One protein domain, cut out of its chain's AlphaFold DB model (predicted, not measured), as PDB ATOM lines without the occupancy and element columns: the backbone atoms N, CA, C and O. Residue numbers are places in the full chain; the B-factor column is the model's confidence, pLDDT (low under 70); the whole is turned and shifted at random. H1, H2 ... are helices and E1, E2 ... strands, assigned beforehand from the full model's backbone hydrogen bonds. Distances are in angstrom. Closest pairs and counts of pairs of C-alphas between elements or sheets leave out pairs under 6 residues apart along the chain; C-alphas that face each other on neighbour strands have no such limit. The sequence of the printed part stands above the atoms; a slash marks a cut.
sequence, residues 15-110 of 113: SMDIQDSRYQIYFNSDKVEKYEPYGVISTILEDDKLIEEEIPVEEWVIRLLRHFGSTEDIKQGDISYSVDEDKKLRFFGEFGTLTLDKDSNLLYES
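AT A GLANCE: This is residues 15 to 110 of the 113 residues of an uncharacterized protein of Patescibacteria group bacterium (UniProt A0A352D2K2). Two four-stranded antiparallel sheets, E1 to E4 and E5 to E8, stand like two walls of a corner, and the single helix H1 packs in the angle between them, on one face of each. In the printed part of 96 residues the order is E1 E2 E3 E4 H1 E5 E6 E7 E8, and the class is mostly strand. The whole is compact, with a radius of gyration of the C-alphas of 13.6 A and spans of 39 by 35 by 24 A.

HOW THE PARTS SIT: E1, residues 15 to 18, E2, residues 21 to 27, E3, residues 37 to 44, and E4, residues 50 to 56, form a meander of hairpins, each strand the antiparallel neighbour of the one before. Within hydrogen-bond range are N 16 and O 23 at 2.9 A, N 24 and O 40 at 2.8 A, and N 41 and O 53 at 3.0 A. This sheet is strongly twisted. H1, residues 57 to 67, is on it at a height over the sheet of 9.2 A, two layers with the helix on one face; the closest C-alphas of E3 and H1 are those of Tyr 38 and Val 57, 4.5 A apart. H1 runs along the strands, only just, at 28 degrees to E3 on the local plane. Every O i to N i+4 pair in H1 is within range. E5, residues 80 to 83, E6, residues 88 to 93, E7, residues 96 to 101, and E8, residues 106 to 109, form a second meander of hairpins, with N 82 and O 90 at 2.9 A, N 91 and O 98 at 2.8 A, and N 99 and O 107 at 2.8 A. H1 is on this sheet too, across the strands at 77 degrees to E6 on the local plane.

IN THESE COORDINATES: E1 begins at C-alpha 15 (37.890, 23.761, -16.337). E2 is 19.9 A long, E3 22.5 A, E4 19.0 A, H1 15.3 A, E6 16.6 A and E7 17.1 A. E8 ends at C-alpha 109 (28.096, 24.407, -33.091).

THE WHOLE: The C-alphas of Glu 33 and Glu 46, 40.3 A, are farthest apart. The printed part has no cut; the link from H1 to E5, residues 68 to 79, is long. Residues 29 to 34 and 48 have pLDDT under 70.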
ATOM      1  N   SER A  15      36.435  23.649 -16.279       92.69
ATOM      2  CA  SER A  15      37.890  23.761 -16.337       92.69
ATOM      3  C   SER A  15      38.423  22.962 -17.515       92.69
ATOM      4  O   SER A  15      38.091  21.791 -17.673       92.69
ATOM      5  N   MET A  16      39.313  23.568 -18.293       91.94
ATOM      6  CA  MET A  16      40.077  22.863 -19.313       91.94
ATOM      7  C   MET A  16      41.512  23.369 -19.372       91.94
ATOM      8  O   MET A  16      41.765  24.563 -19.212       91.94
ATOM      9  N   ASP A  17      42.434  22.454 -19.642       91.56
ATOM     10  CA  ASP A  17      43.840  22.774 -19.851       91.56
ATOM     11  C   ASP A  17      44.116  22.765 -21.355       91.56
ATOM     12  O   ASP A  17      43.794  21.803 -22.057       91.56
ATOM     13  N   ILE A  18      44.689  23.856 -21.853       90.38
ATOM     14  CA  ILE A  18      45.092  24.011 -23.242       90.38
ATOM     15  C   ILE A  18      46.530  24.522 -23.270       90.38
ATOM     16  O   ILE A  18      46.797  25.669 -22.914       90.38
ATOM     17  N   GLN A  19      47.450  23.668 -23.726       87.94
ATOM     18  CA  GLN A  19      48.892  23.945 -23.707       87.94
ATOM     19  C   GLN A  19      49.342  24.369 -22.296       87.94
ATOM     20  O   GLN A  19      49.069  23.656 -21.332       87.94
ATOM     21  N   ASP A  20      49.970  25.538 -22.174       89.19
ATOM     22  CA  ASP A  20      50.491  26.092 -20.922       89.19
ATOM     23  C   ASP A  20      49.469  27.011 -20.230       89.19
ATOM     24  O   ASP A  20      49.824  27.913 -19.470       89.19
ATOM     25  N   SER A  21      48.180  26.858 -20.539       91.31
ATOM     26  CA  SER A  21      47.108  27.698 -20.002       91.31
ATOM     27  C   SER A  21      45.931  26.871 -19.508       91.31
ATOM     28  O   SER A  21      45.467  25.946 -20.168       91.31
ATOM     29  N   ARG A  22      45.398  27.245 -18.348       93.31
ATOM     30  CA  ARG A  22      44.179  26.685 -17.772       93.31
ATOM     31  C   ARG A  22      43.049  27.693 -17.891       93.31
ATOM     32  O   ARG A  22      43.133  28.792 -17.354       93.31
ATOM     33  N   TYR A  23      41.987  27.290 -18.567       94.19
ATOM     34  CA  TYR A  23      40.784  28.076 -18.781       94.19
ATOM     35  C   TYR A  23      39.699  27.595 -17.826       94.19
ATOM     36  O   TYR A  23      39.284  26.437 -17.881       94.19
ATOM     37  N   GLN A  24      39.233  28.482 -16.953       94.12
ATOM     38  CA  GLN A  24      38.230  28.168 -15.941       94.12
ATOM     39  C   GLN A  24      37.071  29.150 -15.976       94.12
ATOM     40  O   GLN A  24      37.260  30.327 -16.279       94.12
ATOM     41  N   ILE A  25      35.886  28.661 -15.625       92.75
ATOM     42  CA  ILE A  25      34.707  29.491 -15.390       92.75
ATOM     43  C   ILE A  25      34.213  29.245 -13.977       92.75
ATOM     44  O   ILE A  25      34.096  28.101 -13.536       92.75
ATOM     45  N   TYR A  26      33.875  30.331 -13.301       90.56
ATOM     46  CA  TYR A  26      33.299  30.343 -11.968       90.56
ATOM     47  C   TYR A  26      31.967  31.087 -12.000       90.56
ATOM     48  O   TYR A  26      31.716  31.882 -12.903       90.56
ATOM     49  N   PHE A  27      31.119  30.837 -11.008       86.81
ATOM     50  CA  PHE A  27      29.913  31.623 -10.771       86.81
ATOM     51  C   PHE A  27      30.107  32.437  -9.507       86.81
ATOM     52  O   PHE A  27      30.489  31.877  -8.487       86.81
ATOM     53  N   ASN A  28      29.814  33.734  -9.559       78.38
ATOM     54  CA  ASN A  28      29.920  34.579  -8.379       78.38
ATOM     55  C   ASN A  28      28.830  34.205  -7.353       78.38
ATOM     56  O   ASN A  28      27.653  34.517  -7.555       78.38
ATOM     57  N   SER A  29      29.213  33.538  -6.257       66.06
ATOM     58  CA  SER A  29      28.285  33.110  -5.200       66.06
ATOM     59  C   SER A  29      27.670  34.261  -4.403       66.06
ATOM     60  O   SER A  29      26.621  34.084  -3.783       66.06
ATOM     61  N   ASP A  30      28.306  35.435  -4.406       61.28
ATOM     62  CA  ASP A  30      27.890  36.589  -3.603       61.28
ATOM     63  C   ASP A  30      26.734  37.365  -4.251       61.28
ATOM     64  O   ASP A  30      26.045  38.155  -3.598       61.28
ATOM     65  N   LYS A  31      26.458  37.110  -5.535       55.06
ATOM     66  CA  LYS A  31      25.323  37.677  -6.270       55.06
ATOM     67  C   LYS A  31      24.149  36.699  -6.269       55.06
ATOM     68  O   LYS A  31      23.801  36.096  -7.276       55.06
ATOM     69  N   VAL A  32      23.501  36.603  -5.108       49.91
ATOM     70  CA  VAL A  32      22.386  35.689  -4.770       49.91
ATOM     71  C   VAL A  32      21.230  35.671  -5.797       49.91
ATOM     72  O   VAL A  32      20.484  34.697  -5.856       49.91
ATOM     73  N   GLU A  33      21.080  36.705  -6.633       54.31
ATOM     74  CA  GLU A  33      19.979  36.826  -7.604       54.31
ATOM     75  C   GLU A  33      20.366  36.579  -9.072       54.31
ATOM     76  O   GLU A  33      19.483  36.380  -9.907       54.31
ATOM     77  N   LYS A  34      21.659  36.564  -9.412       57.84
ATOM     78  CA  LYS A  34      22.132  36.268 -10.768       57.84
ATOM     79  C   LYS A  34      23.427  35.483 -10.666       57.84
ATOM     80  O   LYS A  34      24.446  36.035 -10.267       57.84
ATOM     81  N   TYR A  35      23.379  34.212 -11.054       70.06
ATOM     82  CA  TYR A  35      24.559  33.391 -11.319       70.06
ATOM     83  C   TYR A  35      25.337  34.014 -12.488       70.06
ATOM     84  O   TYR A  35      25.218  33.567 -13.624       70.06
ATOM     85  N   GLU A  36      26.064  35.100 -12.228       85.00
ATOM     86  CA  GLU A  36      26.899  35.782 -13.214       85.00
ATOM     87  C   GLU A  36      28.216  35.008 -13.319       85.00
ATOM     88  O   GLU A  36      28.965  34.943 -12.332       85.00
ATOM     89  N   PRO A  37      28.483  34.359 -14.465       90.31
ATOM     90  CA  PRO A  37      29.737  33.671 -14.674       90.31
ATOM     91  C   PRO A  37      30.863  34.675 -14.922       90.31
ATOM     92  O   PRO A  37      30.651  35.753 -15.479       90.31
ATOM     93  N   TYR A  38      32.076  34.288 -14.555       92.38
ATOM     94  CA  TYR A  38      33.300  34.989 -14.921       92.38
ATOM     95  C   TYR A  38      34.382  33.985 -15.306       92.38
ATOM     96  O   TYR A  38      34.354  32.821 -14.890       92.38
ATOM     97  N   GLY A  39      35.310  34.429 -16.149       94.12
ATOM     98  CA  GLY A  39      36.421  33.620 -16.618       94.12
ATOM     99  C   GLY A  39      37.676  33.859 -15.791       94.12
ATOM    100  O   GLY A  39      37.959  34.979 -15.376       94.12
ATOM    101  N   VAL A  40      38.470  32.811 -15.616       94.94
ATOM    102  CA  VAL A  40      39.860  32.910 -15.170       94.94
ATOM    103  C   VAL A  40      40.726  32.169 -16.172       94.94
ATOM    104  O   VAL A  40      40.437  31.022 -16.525       94.94
ATOM    105  N   ILE A  41      41.790  32.816 -16.637       95.06
ATOM    106  CA  ILE A  41      42.838  32.165 -17.424       95.06
ATOM    107  C   ILE A  41      44.095  32.139 -16.567       95.06
ATOM    108  O   ILE A  41      44.564  33.181 -16.115       95.06
ATOM    109  N   SER A  42      44.620  30.943 -16.318       93.38
ATOM    110  CA  SER A  42      45.858  30.755 -15.566       93.38
ATOM    111  C   SER A  42      46.977  30.335 -16.504       93.38
ATOM    112  O   SER A  42      46.872  29.282 -17.128       93.38
ATOM    113  N   THR A  43      48.060  31.101 -16.578       91.19
ATOM    114  CA  THR A  43      49.274  30.676 -17.289       91.19
ATOM    115  C   THR A  43      50.135  29.828 -16.362       91.19
ATOM    116  O   THR A  43      50.464  30.264 -15.255       91.19
ATOM    117  N   ILE A  44      50.502  28.629 -16.815       83.69
ATOM    118  CA  ILE A  44      51.356  27.678 -16.103       83.69
ATOM    119  C   ILE A  44      52.812  27.981 -16.468       83.69
ATOM    120  O   ILE A  44      53.207  27.866 -17.625       83.69
ATOM    121  N   LEU A  45      53.609  28.404 -15.488       84.81
ATOM    122  CA  LEU A  45      55.040  28.668 -15.663       84.81
ATOM    123  C   LEU A  45      55.887  27.469 -15.211       84.81
ATOM    124  O   LEU A  45      55.429  26.649 -14.419       84.81
ATOM    125  N   GLU A  46      57.150  27.417 -15.648       77.31
ATOM    126  CA  GLU A  46      58.093  26.307 -15.391       77.31
ATOM    127  C   GLU A  46      58.304  25.960 -13.897       77.31
ATOM    128  O   GLU A  46      58.666  24.831 -13.582       77.31
ATOM    129  N   ASP A  47      58.038  26.897 -12.976       80.06
ATOM    130  CA  ASP A  47      58.177  26.725 -11.516       80.06
ATOM    131  C   ASP A  47      56.856  26.336 -10.804       80.06
ATOM    132  O   ASP A  47      56.692  26.628  -9.615       80.06
ATOM    133  N   ASP A  48      55.858  25.803 -11.516       68.69
ATOM    134  CA  ASP A  48      54.480  25.599 -11.017       68.69
ATOM    135  C   ASP A  48      53.808  26.891 -10.500       68.69
ATOM    136  O   ASP A  48      52.806  26.873  -9.777       68.69
ATOM    137  N   LYS A  49      54.347  28.056 -10.878       76.12
ATOM    138  CA  LYS A  49      53.714  29.347 -10.610       76.12
ATOM    139  C   LYS A  49      52.566  29.545 -11.587       76.12
ATOM    140  O   LYS A  49      52.753  29.452 -12.798       76.12
ATOM    141  N   LEU A  50      51.405  29.885 -11.039       79.62
ATOM    142  CA  LEU A  50      50.223  30.260 -11.802       79.62
ATOM    143  C   LEU A  50      50.088  31.780 -11.794       79.62
ATOM    144  O   LEU A  50      50.055  32.398 -10.728       79.62
ATOM    145  N   ILE A  51      50.012  32.376 -12.981       88.50
ATOM    146  CA  ILE A  51      49.536  33.752 -13.135       88.50
ATOM    147  C   ILE A  51      48.064  33.659 -13.506       88.50
ATOM    148  O   ILE A  51      47.753  33.222 -14.610       88.50
ATOM    149  N   GLU A  52      47.186  34.034 -12.579       92.19
ATOM    150  CA  GLU A  52      45.734  34.040 -12.774       92.19
ATOM    151  C   GLU A  52      45.285  35.428 -13.261       92.19
ATOM    152  O   GLU A  52      45.615  36.450 -12.654       92.19
ATOM    153  N   GLU A  53      44.533  35.468 -14.358       94.06
ATOM    154  CA  GLU A  53      43.867  36.665 -14.876       94.06
ATOM    155  C   GLU A  53      42.351  36.450 -14.816       94.06
ATOM    156  O   GLU A  53      41.818  35.581 -15.510       94.06
ATOM    157  N   GLU A  54      41.660  37.232 -13.984       93.88
ATOM    158  CA  GLU A  54      40.196  37.285 -13.957       93.88
ATOM    159  C   GLU A  54      39.694  38.204 -15.074       93.88
ATOM    160  O   GLU A  54      40.146  39.343 -15.210       93.88
ATOM    161  N   ILE A  55      38.757  37.706 -15.877       94.19
ATOM    162  CA  ILE A  55      38.227  38.394 -17.053       94.19
ATOM    163  C   ILE A  55      36.706  38.216 -17.159       94.19
ATOM    164  O   ILE A  55      36.156  37.227 -16.659       94.19
ATOM    165  N   PRO A  56      36.006  39.132 -17.856       94.31
ATOM    166  CA  PRO A  56      34.617  38.913 -18.246       94.31
ATOM    167  C   PRO A  56      34.453  37.585 -18.987       94.31
ATOM    168  O   PRO A  56      35.340  37.163 -19.737       94.31
ATOM    169  N   VAL A  57      33.314  36.922 -18.795       93.56
ATOM    170  CA  VAL A  57      33.067  35.606 -19.398       93.56
ATOM    171  C   VAL A  57      33.077  35.669 -20.932       93.56
ATOM    172  O   VAL A  57      33.486  34.726 -21.601       93.56
ATOM    173  N   GLU A  58      32.694  36.805 -21.506       95.12
ATOM    174  CA  GLU A  58      32.705  37.051 -22.942       95.12
ATOM    175  C   GLU A  58      34.143  37.122 -23.472       95.12
ATOM    176  O   GLU A  58      34.469  36.500 -24.481       95.12
ATOM    177  N   GLU A  59      35.044  37.804 -22.755       95.94
ATOM    178  CA  GLU A  59      36.474  37.837 -23.094       95.94
ATOM    179  C   GLU A  59      37.093  36.438 -23.033       95.94
ATOM    180  O   GLU A  59      37.913  36.075 -23.878       95.94
ATOM    181  N   TRP A  60      36.668  35.628 -22.061       95.88
ATOM    182  CA  TRP A  60      37.102  34.241 -21.939       95.88
ATOM    183  C   TRP A  60      36.735  33.425 -23.185       95.88
ATOM    184  O   TRP A  60      37.598  32.740 -23.739       95.88
ATOM    185  N   VAL A  61      35.502  33.563 -23.687       94.94
ATOM    186  CA  VAL A  61      35.051  32.885 -24.915       94.94
ATOM    187  C   VAL A  61      35.835  33.369 -26.126       94.94
ATOM    188  O   VAL A  61      36.309  32.547 -26.905       94.94
ATOM    189  N   ILE A  62      36.045  34.681 -26.271       94.75
ATOM    190  CA  ILE A  62      36.822  35.250 -27.385       94.75
ATOM    191  C   ILE A  62      38.233  34.657 -27.409       94.75
ATOM    192  O   ILE A  62      38.719  34.227 -28.458       94.75
ATOM    193  N   ARG A  63      38.904  34.603 -26.253       94.19
ATOM    194  CA  ARG A  63      40.254  34.035 -26.146       94.19
ATOM    195  C   ARG A  63      40.271  32.533 -26.421       94.19
ATOM    196  O   ARG A  63      41.215  32.062 -27.054       94.19
ATOM    197  N   LEU A  64      39.244  31.799 -26.001       93.50
ATOM    198  CA  LEU A  64      39.106  30.375 -26.302       93.50
ATOM    199  C   LEU A  64      38.903  30.122 -27.805       93.50
ATOM    200  O   LEU A  64      39.600  29.298 -28.392       93.50
ATOM    201  N   LEU A  65      38.001  30.863 -28.453       91.81
ATOM    202  CA  LEU A  65      37.735  30.741 -29.891       91.81
ATOM    203  C   LEU A  65      38.974  31.086 -30.725       91.81
ATOM    204  O   LEU A  65      39.292  30.377 -31.680       91.81
ATOM    205  N   ARG A  66      39.720  32.128 -30.335       91.31
ATOM    206  CA  ARG A  66      41.018  32.456 -30.944       91.31
ATOM    207  C   ARG A  66      42.030  31.328 -30.768       91.31
ATOM    208  O   ARG A  66      42.773  31.043 -31.703       91.31
ATOM    209  N   HIS A  67      42.038  30.661 -29.612       90.06
ATOM    210  CA  HIS A  67      42.897  29.498 -29.393       90.06
ATOM    211  C   HIS A  67      42.552  28.351 -30.357       90.06
ATOM    212  O   HIS A  67      43.447  27.721 -30.913       90.06
ATOM    213  N   PHE A  68      41.264  28.122 -30.629       88.50
ATOM    214  CA  PHE A  68      40.818  27.148 -31.633       88.50
ATOM    215  C   PHE A  68      40.961  27.619 -33.089       88.50
ATOM    216  O   PHE A  68      40.583  26.894 -34.008       88.50
ATOM    217  N   GLY A  69      41.561  28.790 -33.320       88.06
ATOM    218  CA  GLY A  69      41.900  29.289 -34.650       88.06
ATOM    219  C   GLY A  69      40.838  30.171 -35.301       88.06
ATOM    220  O   GLY A  69      40.962  30.452 -36.492       88.06
ATOM    221  N   SER A  70      39.820  30.633 -34.563       86.50
ATOM    222  CA  SER A  70      38.889  31.635 -35.092       86.50
ATOM    223  C   SER A  70      39.624  32.939 -35.417       86.50
ATOM    224  O   SER A  70      40.378  33.470 -34.598       86.50
ATOM    225  N   THR A  71      39.390  33.454 -36.625       85.69
ATOM    226  CA  THR A  71      39.933  34.731 -37.117       85.69
ATOM    227  C   THR A  71      38.890  35.847 -37.135       85.69
ATOM    228  O   THR A  71      39.160  36.923 -37.667       85.69
ATOM    229  N   GLU A  72      37.690  35.589 -36.620       84.81
ATOM    230  CA  GLU A  72      36.594  36.555 -36.599       84.81
ATOM    231  C   GLU A  72      36.865  37.693 -35.599       84.81
ATOM    232  O   GLU A  72      37.450  37.487 -34.529       84.81
ATOM    233  N   ASP A  73      36.433  38.911 -35.942       88.06
ATOM    234  CA  ASP A  73      36.506  40.082 -35.054       88.06
ATOM    235  C   ASP A  73      35.316  40.094 -34.084       88.06
ATOM    236  O   ASP A  73      34.415  40.922 -34.192       88.06
ATOM    237  N   ILE A  74      35.301  39.134 -33.158       89.62
ATOM    238  CA  ILE A  74      34.261  39.007 -32.129       89.62
ATOM    239  C   ILE A  74      34.566  39.979 -30.986       89.62
ATOM    240  O   ILE A  74      35.667  39.951 -30.420       89.62
ATOM    241  N   LYS A  75      33.594  40.812 -30.605       91.19
ATOM    242  CA  LYS A  75      33.703  41.722 -29.455       91.19
ATOM    243  C   LYS A  75      32.844  41.222 -28.305       91.19
ATOM    244  O   LYS A  75      31.866  40.512 -28.502       91.19
ATOM    245  N   GLN A  76      33.178  41.640 -27.083       89.56
ATOM    246  CA  GLN A  76      32.453  41.210 -25.879       89.56
ATOM    247  C   GLN A  76      30.945  41.503 -25.968       89.56
ATOM    248  O   GLN A  76      30.140  40.675 -25.566       89.56
ATOM    249  N   GLY A  77      30.558  42.643 -26.553       89.69
ATOM    250  CA  GLY A  77      29.149  43.012 -26.737       89.69
ATOM    251  C   GLY A  77      28.381  42.170 -27.763       89.69
ATOM    252  O   GLY A  77      27.156  42.258 -27.796       89.69
ATOM    253  N   ASP A  78      29.077  41.363 -28.567       89.94
ATOM    254  CA  ASP A  78      28.476  40.474 -29.569       89.94
ATOM    255  C   ASP A  78      28.161  39.087 -28.982       89.94
ATOM    256  O   ASP A  78      27.539  38.253 -29.641       89.94
ATOM    257  N   ILE A  79      28.590  38.830 -27.741       93.25
ATOM    258  CA  ILE A  79      28.395  37.562 -27.046       93.25
ATOM    259  C   ILE A  79      27.273  37.719 -26.032       93.25
ATOM    260  O   ILE A  79      27.315  38.551 -25.132       93.25
ATOM    261  N   SER A  80      26.268  36.866 -26.161       93.81
ATOM    262  CA  SER A  80      25.239  36.676 -25.149       93.81
ATOM    263  C   SER A  80      25.388  35.296 -24.523       93.81
ATOM    264  O   SER A  80      25.926  34.377 -25.141       93.81
ATOM    265  N   TYR A  81      24.921  35.136 -23.287       93.25
ATOM    266  CA  TYR A  81      24.954  33.844 -22.614       93.25
ATOM    267  C   TYR A  81      23.704  33.576 -21.783       93.25
ATOM    268  O   TYR A  81      22.984  34.486 -21.367       93.25
ATOM    269  N   SER A  82      23.450  32.296 -21.536       91.19
ATOM    270  CA  SER A  82      22.404  31.822 -20.639       91.19
ATOM    271  C   SER A  82      22.886  30.614 -19.843       91.19
ATOM    272  O   SER A  82      23.735  29.843 -20.290       91.19
ATOM    273  N   VAL A  83      22.341  30.468 -18.639       86.75
ATOM    274  CA  VAL A  83      22.531  29.292 -17.790       86.75
ATOM    275  C   VAL A  83      21.187  28.582 -17.721       86.75
ATOM    276  O   VAL A  83      20.204  29.195 -17.303       86.75
ATOM    277  N   ASP A  84      21.123  27.332 -18.175       82.25
ATOM    278  CA  ASP A  84      19.890  26.540 -18.096       82.25
ATOM    279  C   ASP A  84      19.728  25.833 -16.735       82.25
ATOM    280  O   ASP A  84      20.632  25.819 -15.895       82.25
ATOM    281  N   GLU A  85      18.540  25.267 -16.492       73.81
ATOM    282  CA  GLU A  85      18.207  24.573 -15.236       73.81
ATOM    283  C   GLU A  85      19.095  23.341 -14.985       73.81
ATOM    284  O   GLU A  85      19.354  22.984 -13.832       73.81
ATOM    285  N   ASP A  86      19.631  22.744 -16.055       74.25
ATOM    286  CA  ASP A  86      20.584  21.631 -16.004       74.25
ATOM    287  C   ASP A  86      22.016  22.096 -15.695       74.25
ATOM    288  O   ASP A  86      22.950  21.286 -15.677       74.25
ATOM    289  N   LYS A  87      22.200  23.392 -15.407       75.50
ATOM    290  CA  LYS A  87      23.493  24.045 -15.204       75.50
ATOM    291  C   LYS A  87      24.404  23.856 -16.411       75.50
ATOM    292  O   LYS A  87      25.569  23.508 -16.246       75.50
ATOM    293  N   LYS A  88      23.893  24.070 -17.619       87.88
ATOM    294  CA  LYS A  88      24.720  24.267 -18.810       87.88
ATOM    295  C   LYS A  88      24.838  25.752 -19.079       87.88
ATOM    296  O   LYS A  88      23.840  26.471 -19.084       87.88
ATOM    297  N   LEU A  89      26.062  26.196 -19.314       91.81
ATOM    298  CA  LEU A  89      26.365  27.557 -19.718       91.81
ATOM    299  C   LEU A  89      26.477  27.583 -21.238       91.81
ATOM    300  O   LEU A  89      27.324  26.899 -21.811       91.81
ATOM    301  N   ARG A  90      25.605  28.346 -21.891       93.56
ATOM    302  CA  ARG A  90      25.601  28.501 -23.346       93.56
ATOM    303  C   ARG A  90      25.972  29.921 -23.701       93.56
ATOM    304  O   ARG A  90      25.354  30.848 -23.192       93.56
ATOM    305  N   PHE A  91      26.927  30.064 -24.604       94.12
ATOM    306  CA  PHE A  91      27.294  31.312 -25.251       94.12
ATOM    307  C   PHE A  91      26.824  31.273 -26.691       94.12
ATOM    308  O   PHE A  91      26.950  30.243 -27.352       94.12
ATOM    309  N   PHE A  92      26.301  32.389 -27.171       93.31
ATOM    310  CA  PHE A  92      25.794  32.520 -28.525       93.31
ATOM    311  C   PHE A  92      26.112  33.909 -29.078       93.31
ATOM    312  O   PHE A  92      26.092  34.905 -28.352       93.31
ATOM    313  N   GLY A  93      26.408  33.950 -30.371       91.19
ATOM    314  CA  GLY A  93      26.717  35.149 -31.143       91.19
ATOM    315  C   GLY A  93      26.871  34.789 -32.622       91.19
ATOM    316  O   GLY A  93      26.541  33.676 -33.026       91.19
ATOM    317  N   GLU A  94      27.404  35.704 -33.434       88.19
ATOM    318  CA  GLU A  94      27.642  35.436 -34.867       88.19
ATOM    319  C   GLU A  94      28.643  34.289 -35.105       88.19
ATOM    320  O   GLU A  94      28.581  33.619 -36.130       88.19
ATOM    321  N   PHE A  95      29.484  33.992 -34.110       87.88
ATOM    322  CA  PHE A  95      30.409  32.857 -34.108       87.88
ATOM    323  C   PHE A  95      29.713  31.490 -33.932       87.88
ATOM    324  O   PHE A  95      30.374  30.457 -33.881       87.88
ATOM    325  N   GLY A  96      28.388  31.449 -33.783       90.75
ATOM    326  CA  GLY A  96      27.631  30.239 -33.472       90.75
ATOM    327  C   GLY A  96      27.407  30.053 -31.973       90.75
ATOM    328  O   GLY A  96      27.263  31.021 -31.223       90.75
ATOM    329  N   THR A  97      27.322  28.795 -31.534       92.94
ATOM    330  CA  THR A  97      26.988  28.440 -30.146       92.94
ATOM    331  C   THR A  97      28.099  27.625 -29.493       92.94
ATOM    332  O   THR A  97      28.523  26.597 -30.016       92.94
ATOM    333  N   LEU A  98      28.534  28.050 -28.306       93.88
ATOM    334  CA  LEU A  98      29.435  27.301 -27.430       93.88
ATOM    335  C   LEU A  98      28.671  26.883 -26.170       93.88
ATOM    336  O   LEU A  98      28.191  27.731 -25.426       93.88
ATOM    337  N   THR A  99      28.579  25.584 -25.906       93.56
ATOM    338  CA  THR A  99      27.923  25.031 -24.715       93.56
ATOM    339  C   THR A  99      28.940  24.339 -23.819       93.56
ATOM    340  O   THR A  99      29.697  23.487 -24.283       93.56
ATOM    341  N   LEU A 100      28.915  24.681 -22.531       92.88
ATOM    342  CA  LEU A 100      29.739  24.100 -21.475       92.88
ATOM    343  C   LEU A 100      28.849  23.493 -20.393       92.88
ATOM    344  O   LEU A 100      27.819  24.071 -20.032       92.88
ATOM    345  N   ASP A 101      29.258  22.361 -19.833       86.88
ATOM    346  CA  ASP A 101      28.592  21.762 -18.678       86.88
ATOM    347  C   ASP A 101      29.545  21.517 -17.501       86.88
ATOM    348  O   ASP A 101      30.769  21.616 -17.607       86.88
ATOM    349  N   LYS A 102      28.951  21.187 -16.350       78.06
ATOM    350  CA  LYS A 102      29.670  20.902 -15.098       78.06
ATOM    351  C   LYS A 102      30.592  19.679 -15.169       78.06
ATOM    352  O   LYS A 102      31.458  19.520 -14.314       78.06
ATOM    353  N   ASP A 103      30.368  18.791 -16.137       83.56
ATOM    354  CA  ASP A 103      31.163  17.579 -16.335       83.56
ATOM    355  C   ASP A 103      32.371  17.875 -17.244       83.56
ATOM    356  O   ASP A 103      33.094  16.969 -17.653       83.56
ATOM    357  N   SER A 104      32.631  19.166 -17.500       79.81
ATOM    358  CA  SER A 104      33.704  19.688 -18.345       79.81
ATOM    359  C   SER A 104      33.591  19.258 -19.807       79.81
ATOM    360  O   SER A 104      34.593  19.202 -20.521       79.81
ATOM    361  N   ASN A 105      32.371  19.003 -20.283       85.94
ATOM    362  CA  ASN A 105      32.138  18.838 -21.709       85.94
ATOM    363  C   ASN A 105      32.049  20.206 -22.385       85.94
ATOM    364  O   ASN A 105      31.454  21.150 -21.861       85.94
ATOM    365  N   LEU A 106      32.623  20.276 -23.584       90.69
ATOM    366  CA  LEU A 106      32.561  21.426 -24.469       90.69
ATOM    367  C   LEU A 106      31.957  20.980 -25.798       90.69
ATOM    368  O   LEU A 106      32.450  20.044 -26.428       90.69
ATOM    369  N   LEU A 107      30.904  21.670 -26.229       90.81
ATOM    370  CA  LEU A 107      30.286  21.502 -27.539       90.81
ATOM    371  C   LEU A 107      30.288  22.844 -28.267       90.81
ATOM    372  O   LEU A 107      29.814  23.840 -27.726       90.81
ATOM    373  N   TYR A 108      30.802  22.857 -29.493       89.94
ATOM    374  CA  TYR A 108      30.768  24.014 -30.378       89.94
ATOM    375  C   TYR A 108      29.962  23.683 -31.633       89.94
ATOM    376  O   TYR A 108      30.237  22.689 -32.306       89.94
ATOM    377  N   GLU A 109      28.981  24.525 -31.937       89.25
ATOM    378  CA  GLU A 109      28.096  24.407 -33.091       89.25
ATOM    379  C   GLU A 109      28.211  25.687 -33.921       89.25
ATOM    380  O   GLU A 109      27.676  26.735 -33.555       89.25
ATOM    381  N   SER A 110      28.934  25.608 -35.040       82.50
ATOM    382  CA  SER A 110      28.978  26.686 -36.028       82.50
ATOM    383  C   SER A 110      27.684  26.697 -36.834       82.50
ATOM    384  O   SER A 110      27.270  25.642 -37.333       82.50
TER     385      SER A 110